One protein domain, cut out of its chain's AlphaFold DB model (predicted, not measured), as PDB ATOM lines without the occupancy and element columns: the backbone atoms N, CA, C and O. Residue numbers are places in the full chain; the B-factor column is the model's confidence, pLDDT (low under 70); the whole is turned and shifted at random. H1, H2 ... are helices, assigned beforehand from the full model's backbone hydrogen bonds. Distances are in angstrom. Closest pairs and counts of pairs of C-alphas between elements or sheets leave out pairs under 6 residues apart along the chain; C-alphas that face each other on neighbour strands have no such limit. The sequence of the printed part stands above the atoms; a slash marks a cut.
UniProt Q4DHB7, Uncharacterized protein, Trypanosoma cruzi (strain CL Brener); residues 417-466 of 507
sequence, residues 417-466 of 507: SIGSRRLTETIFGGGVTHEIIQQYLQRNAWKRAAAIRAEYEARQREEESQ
ATOM      1  N   SER A 417      50.013  -9.490  40.511       59.43
ATOM      2  CA  SER A 417      49.310 -10.737  40.825       59.43
ATOM      3  C   SER A 417      49.186 -11.602  39.569       59.43
ATOM      4  O   SER A 417      48.987 -11.089  38.466       59.43
ATOM      5  N   ILE A 418      49.253 -12.926  39.711       61.45
ATOM      6  CA  ILE A 418      49.102 -13.844  38.569       61.45
ATOM      7  C   ILE A 418      47.777 -13.583  37.836       61.45
ATOM      8  O   ILE A 418      47.739 -13.624  36.611       61.45
ATOM      9  N   GLY A 419      46.708 -13.240  38.565       53.48
ATOM     10  CA  GLY A 419      45.424 -12.847  37.981       53.48
ATOM     11  C   GLY A 419      45.532 -11.609  37.091       53.48
ATOM     12  O   GLY A 419      45.075 -11.638  35.951       53.48
ATOM     13  N   SER A 420      46.200 -10.553  37.563       62.37
ATOM     14  CA  SER A 420      46.432  -9.351  36.751       62.37
ATOM     15  C   SER A 420      47.339  -9.623  35.550       62.37
ATOM     16  O   SER A 420      47.059  -9.110  34.473       62.37
ATOM     17  N   ARG A 421      48.341 -10.506  35.682       63.46
ATOM     18  CA  ARG A 421      49.179 -10.956  34.559       63.46
ATOM     19  C   ARG A 421      48.388 -11.745  33.515       63.46
ATOM     20  O   ARG A 421      48.556 -11.523  32.323       63.46
ATOM     21  N   ARG A 422      47.494 -12.638  33.950       63.12
ATOM     22  CA  ARG A 422      46.594 -13.375  33.048       63.12
ATOM     23  C   ARG A 422      45.638 -12.422  32.341       63.12
ATOM     24  O   ARG A 422      45.450 -12.551  31.141       63.12
ATOM     25  N   LEU A 423      45.079 -11.449  33.062       63.87
ATOM     26  CA  LEU A 423      44.214 -10.427  32.473       63.87
ATOM     27  C   LEU A 423      44.965  -9.583  31.437       63.87
ATOM     28  O   LEU A 423      44.467  -9.410  30.324       63.87
ATOM     29  N   THR A 424      46.174  -9.107  31.745       64.16
ATOM     30  CA  THR A 424      46.976  -8.345  30.778       64.16
ATOM     31  C   THR A 424      47.373  -9.190  29.571       64.16
ATOM     32  O   THR A 424      47.239  -8.707  28.450       64.16
ATOM     33  N   GLU A 425      47.745 -10.460  29.758       68.79
ATOM     34  CA  GLU A 425      47.993 -11.397  28.653       68.79
ATOM     35  C   GLU A 425      46.739 -11.654  27.803       68.79
ATOM     36  O   GLU A 425      46.845 -11.742  26.584       68.79
ATOM     37  N   THR A 426      45.543 -11.726  28.395       67.22
ATOM     38  CA  THR A 426      44.299 -11.899  27.620       67.22
ATOM     39  C   THR A 426      43.877 -10.646  26.857       67.22
ATOM     40  O   THR A 426      43.358 -10.759  25.751       67.22
ATOM     41  N   ILE A 427      44.084  -9.455  27.428       65.95
ATOM     42  CA  ILE A 427      43.644  -8.190  26.822       65.95
ATOM     43  C   ILE A 427      44.640  -7.718  25.761       65.95
ATOM     44  O   ILE A 427      44.234  -7.228  24.708       65.95
ATOM     45  N   PHE A 428      45.937  -7.852  26.037       66.38
ATOM     46  CA  PHE A 428      46.991  -7.280  25.205       66.38
ATOM     47  C   PHE A 428      47.869  -8.332  24.506       66.38
ATOM     48  O   PHE A 428      48.574  -7.991  23.559       66.38
ATOM     49  N   GLY A 429      47.823  -9.599  24.929       62.83
ATOM     50  CA  GLY A 429      48.762 -10.637  24.502       62.83
ATOM     51  C   GLY A 429      50.009 -10.717  25.391       62.83
ATOM     52  O   GLY A 429      50.241  -9.890  26.274       62.83
ATOM     53  N   GLY A 430      50.837 -11.740  25.168       68.35
ATOM     54  CA  GLY A 430      52.158 -11.822  25.793       68.35
ATOM     55  C   GLY A 430      53.125 -10.794  25.193       68.35
ATOM     56  O   GLY A 430      53.119 -10.573  23.986       68.35
ATOM     57  N   GLY A 431      53.983 -10.188  26.022       64.12
ATOM     58  CA  GLY A 431      55.064  -9.298  25.559       64.12
ATOM     59  C   GLY A 431      54.706  -7.814  25.443       64.12
ATOM     60  O   GLY A 431      55.388  -7.068  24.746       64.12
ATOM     61  N   VAL A 432      53.645  -7.369  26.113       60.85
ATOM     62  CA  VAL A 432      53.160  -5.988  26.008       60.85
ATOM     63  C   VAL A 432      53.941  -5.076  26.948       60.85
ATOM     64  O   VAL A 432      54.080  -5.354  28.139       60.85
ATOM     65  N   THR A 433      54.450  -3.972  26.403       69.47
ATOM     66  CA  THR A 433      55.148  -2.939  27.171       69.47
ATOM     67  C   THR A 433      54.154  -2.026  27.887       69.47
ATOM     68  O   THR A 433      53.019  -1.826  27.449       69.47
ATOM     69  N   HIS A 434      54.596  -1.432  28.996       63.52
ATOM     70  CA  HIS A 434      53.814  -0.463  29.767       63.52
ATOM     71  C   HIS A 434      53.273   0.691  28.899       63.52
ATOM     72  O   HIS A 434      52.137   1.124  29.081       63.52
ATOM     73  N   GLU A 435      54.040   1.130  27.898       70.63
ATOM     74  CA  GLU A 435      53.646   2.185  26.958       70.63
ATOM     75  C   GLU A 435      52.396   1.829  26.143       70.63
ATOM     76  O   GLU A 435      51.511   2.667  25.981       70.63
ATOM     77  N   ILE A 436      52.270   0.583  25.672       72.87
ATOM     78  CA  ILE A 436      51.099   0.142  24.893       72.87
ATOM     79  C   ILE A 436      49.843   0.158  25.770       72.87
ATOM     80  O   ILE A 436      48.778   0.594  25.331       72.87
ATOM     81  N   ILE A 437      49.975  -0.279  27.026       72.76
ATOM     82  CA  ILE A 437      48.879  -0.248  28.003       72.76
ATOM     83  C   ILE A 437      48.455   1.204  28.251       72.76
ATOM     84  O   ILE A 437      47.264   1.510  28.197       72.76
ATOM     85  N   GLN A 438      49.411   2.118  28.444       79.91
ATOM     86  CA  GLN A 438      49.123   3.543  28.624       79.91
ATOM     87  C   GLN A 438      48.449   4.168  27.397       79.91
ATOM     88  O   GLN A 438      47.435   4.848  27.546       79.91
ATOM     89  N   GLN A 439      48.934   3.892  26.184       77.90
ATOM     90  CA  GLN A 439      48.314   4.380  24.947       77.90
ATOM     91  C   GLN A 439      46.883   3.855  24.779       77.90
ATOM     92  O   GLN A 439      45.983   4.596  24.375       77.90
ATOM     93  N   TYR A 440      46.643   2.586  25.116       78.94
ATOM     94  CA  TYR A 440      45.304   2.002  25.087       78.94
ATOM     95  C   TYR A 440      44.363   2.675  26.093       78.94
ATOM     96  O   TYR A 440      43.234   3.035  25.741       78.94
ATOM     97  N   LEU A 441      44.831   2.893  27.326       82.07
ATOM     98  CA  LEU A 441      44.071   3.591  28.362       82.07
ATOM     99  C   LEU A 441      43.761   5.032  27.948       82.07
ATOM    100  O   LEU A 441      42.610   5.451  28.046       82.07
ATOM    101  N   GLN A 442      44.738   5.753  27.397       87.11
ATOM    102  CA  GLN A 442      44.564   7.118  26.899       87.11
ATOM    103  C   GLN A 442      43.539   7.179  25.760       87.11
ATOM    104  O   GLN A 442      42.623   8.004  25.785       87.11
ATOM    105  N   ARG A 443      43.612   6.253  24.795       79.93
ATOM    106  CA  ARG A 443      42.633   6.153  23.704       79.93
ATOM    107  C   ARG A 443      41.223   5.874  24.226       79.93
ATOM    108  O   ARG A 443      40.259   6.443  23.713       79.93
ATOM    109  N   ASN A 444      41.080   5.009  25.226       83.82
ATOM    110  CA  ASN A 444      39.781   4.718  25.831       83.82
ATOM    111  C   ASN A 444      39.247   5.880  26.671       83.82
ATOM    112  O   ASN A 444      38.049   6.155  26.611       83.82
ATOM    113  N   ALA A 445      40.108   6.596  27.393       81.81
ATOM    114  CA  ALA A 445      39.731   7.808  28.110       81.81
ATOM    115  C   ALA A 445      39.204   8.880  27.143       81.81
ATOM    116  O   ALA A 445      38.139   9.448  27.384       81.81
ATOM    117  N   TRP A 446      39.865   9.085  25.996       88.15
ATOM    118  CA  TRP A 446      39.383  10.002  24.957       88.15
ATOM    119  C   TRP A 446      38.041   9.584  24.355       88.15
ATOM    120  O   TRP A 446      37.172  10.435  24.173       88.15
ATOM    121  N   LYS A 447      37.823   8.287  24.099       88.37
ATOM    122  CA  LYS A 447      36.515   7.788  23.640       88.37
ATOM    123  C   LYS A 447      35.406   8.057  24.657       88.37
ATOM    124  O   LYS A 447      34.333   8.510  24.271       88.37
ATOM    125  N   ARG A 448      35.664   7.810  25.946       83.90
ATOM    126  CA  ARG A 448      34.695   8.082  27.021       83.90
ATOM    127  C   ARG A 448      34.409   9.577  27.151       83.90
ATOM    128  O   ARG A 448      33.251   9.960  27.217       83.90
ATOM    129  N   ALA A 449      35.440  10.419  27.111       87.21
ATOM    130  CA  ALA A 449      35.274  11.871  27.146       87.21
ATOM    131  C   ALA A 449      34.460  12.393  25.945       87.21
ATOM    132  O   ALA A 449      33.617  13.270  26.114       87.21
ATOM    133  N   ALA A 450      34.671  11.839  24.746       87.06
ATOM    134  CA  ALA A 450      33.882  12.178  23.563       87.06
ATOM    135  C   ALA A 450      32.409  11.754  23.700       87.06
ATOM    136  O   ALA A 450      31.526  12.533  23.350       87.06
ATOM    137  N   ALA A 451      32.137  10.567  24.254       87.20
ATOM    138  CA  ALA A 451      30.772  10.115  24.529       87.20
ATOM    139  C   ALA A 451      30.055  11.039  25.530       87.20
ATOM    140  O   ALA A 451      28.940  11.473  25.266       87.20
ATOM    141  N   ILE A 452      30.731  11.428  26.618       89.32
ATOM    142  CA  ILE A 452      30.181  12.359  27.617       89.32
ATOM    143  C   ILE A 452      29.869  13.726  26.992       89.32
ATOM    144  O   ILE A 452      28.825  14.309  27.275       89.32
ATOM    145  N   ARG A 453      30.739  14.243  26.111       90.29
ATOM    146  CA  ARG A 453      30.467  15.494  25.379       90.29
ATOM    147  C   ARG A 453      29.247  15.373  24.469       90.29
ATOM    148  O   ARG A 453      28.414  16.270  24.473       90.29
ATOM    149  N   ALA A 454      29.122  14.270  23.733       87.41
ATOM    150  CA  ALA A 454      27.973  14.034  22.863       87.41
ATOM    151  C   ALA A 454      26.656  13.943  23.655       87.41
ATOM    152  O   ALA A 454      25.656  14.521  23.237       87.41
ATOM    153  N   GLU A 455      26.659  13.276  24.814       86.57
ATOM    154  CA  GLU A 455      25.498  13.227  25.713       86.57
ATOM    155  C   GLU A 455      25.135  14.608  26.264       86.57
ATOM    156  O   GLU A 455      23.958  14.965  26.313       86.57
ATOM    157  N   TYR A 456      26.135  15.402  26.653       90.08
ATOM    158  CA  TYR A 456      25.913  16.762  27.135       90.08
ATOM    159  C   TYR A 456      25.315  17.664  26.044       90.08
ATOM    160  O   TYR A 456      24.318  18.337  26.289       90.08
ATOM    161  N   GLU A 457      25.856  17.628  24.824       88.65
ATOM    162  CA  GLU A 457      25.297  18.369  23.686       88.65
ATOM    163  C   GLU A 457      23.885  17.903  23.310       88.65
ATOM    164  O   GLU A 457      23.055  18.711  22.902       88.65
ATOM    165  N   ALA A 458      23.596  16.603  23.417       83.19
ATOM    166  CA  ALA A 458      22.258  16.075  23.166       83.19
ATOM    167  C   ALA A 458      21.241  16.626  24.175       83.19
ATOM    168  O   ALA A 458      20.182  17.092  23.763       83.19
ATOM    169  N   ARG A 459      21.593  16.657  25.469       82.76
ATOM    170  CA  ARG A 459      20.744  17.264  26.505       82.76
ATOM    171  C   ARG A 459      20.568  18.763  26.310       82.76
ATOM    172  O   ARG A 459      19.457  19.246  26.452       82.76
ATOM    173  N   GLN A 460      21.623  19.486  25.931       81.34
ATOM    174  CA  GLN A 460      21.512  20.918  25.631       81.34
ATOM    175  C   GLN A 460      20.527  21.185  24.485       81.34
ATOM    176  O   GLN A 460      19.662  22.040  24.626       81.34
ATOM    177  N   ARG A 461      20.568  20.406  23.392       77.40
ATOM    178  CA  ARG A 461      19.580  20.540  22.300       77.40
ATOM    179  C   ARG A 461      18.153  20.218  22.753       77.40
ATOM    180  O   ARG A 461      17.207  20.831  22.269       77.40
ATOM    181  N   GLU A 462      17.990  19.257  23.659       76.71
ATOM    182  CA  GLU A 462      16.686  18.921  24.235       76.71
ATOM    183  C   GLU A 462      16.157  20.059  25.127       76.71
ATOM    184  O   GLU A 462      15.015  20.482  24.959       76.71
ATOM    185  N   GLU A 463      16.995  20.625  25.998       77.38
ATOM    186  CA  GLU A 463      16.665  21.790  26.831       77.38
ATOM    187  C   GLU A 463      16.334  23.028  25.976       77.38
ATOM    188  O   GLU A 463      15.324  23.691  26.215       77.38
ATOM    189  N   GLU A 464      17.117  23.308  24.930       76.09
ATOM    190  CA  GLU A 464      16.845  24.381  23.962       76.09
ATOM    191  C   GLU A 464      15.509  24.170  23.234       76.09
ATOM    192  O   GLU A 464      14.736  25.115  23.057       76.09
ATOM    193  N   SER A 465      15.191  22.926  22.857       69.74
ATOM    194  CA  SER A 465      13.907  22.606  22.225       69.74
ATOM    195  C   SER A 465      12.720  22.844  23.164       69.74
ATOM    196  O   SER A 465      11.679  23.320  22.719       69.74
ATOM    197  N   GLN A 466      12.887  22.602  24.470       68.12
ATOM    198  CA  GLN A 466      11.859  22.874  25.483       68.12
ATOM    199  C   GLN A 466      11.716  24.372  25.792       68.12
ATOM    200  O   GLN A 466      10.623  24.839  26.104       68.12
TER     201      GLN A 466
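What this domain is: This is residues 417 to 466 of the 507 residues of an uncharacterized protein of Trypanosoma cruzi (strain CL Brener) (UniProt Q4DHB7). What does the model look like? A short helix, H1, and one long, straight helix, H2, make a lopsided L, with H1 beside one end of H2 and residues 441 to 466 sticking out free. What is it made of? The printed part has 50 residues, all helix by class, with two named helices in the order H1, H2 and no named strand. How spread out is it? It is extended, a rod of 54 by 19 by 14 A with a radius of gyration of the C-alphas of 17.7 A.

Where its parts are: Where is H1? It holds residues 418 to 428, beginning at C-alpha 418 at (49.102, -13.844, 38.569). Where is H2? It holds residues 434 to 466, 48.2 A from first to last C-alpha, ending at C-alpha 466 at (11.859, 22.874, 25.483).

How they stand to each other: Do the helices meet? H1 and H2 are close but not clearly touching; their closest C-alphas, of Phe 428 and Ile 437, are 7.8 A apart. How are they tilted? They run the same way at a steep tilt of 69 degrees, only just short of about perpendicular. What of their backbones? In H1 and H2 every O i to N i+4 pair is within hydrogen-bond range.

The domain as a whole: How long is it? The two C-alphas farthest apart, of Ile 418 and Gln 466, are 53.9 A apart. Is it continuous? The printed part has no cut, and the link from H1 to H2 is tight. Where is confidence low? Residues 417 to 434 and 465 to 466 have pLDDT under 70.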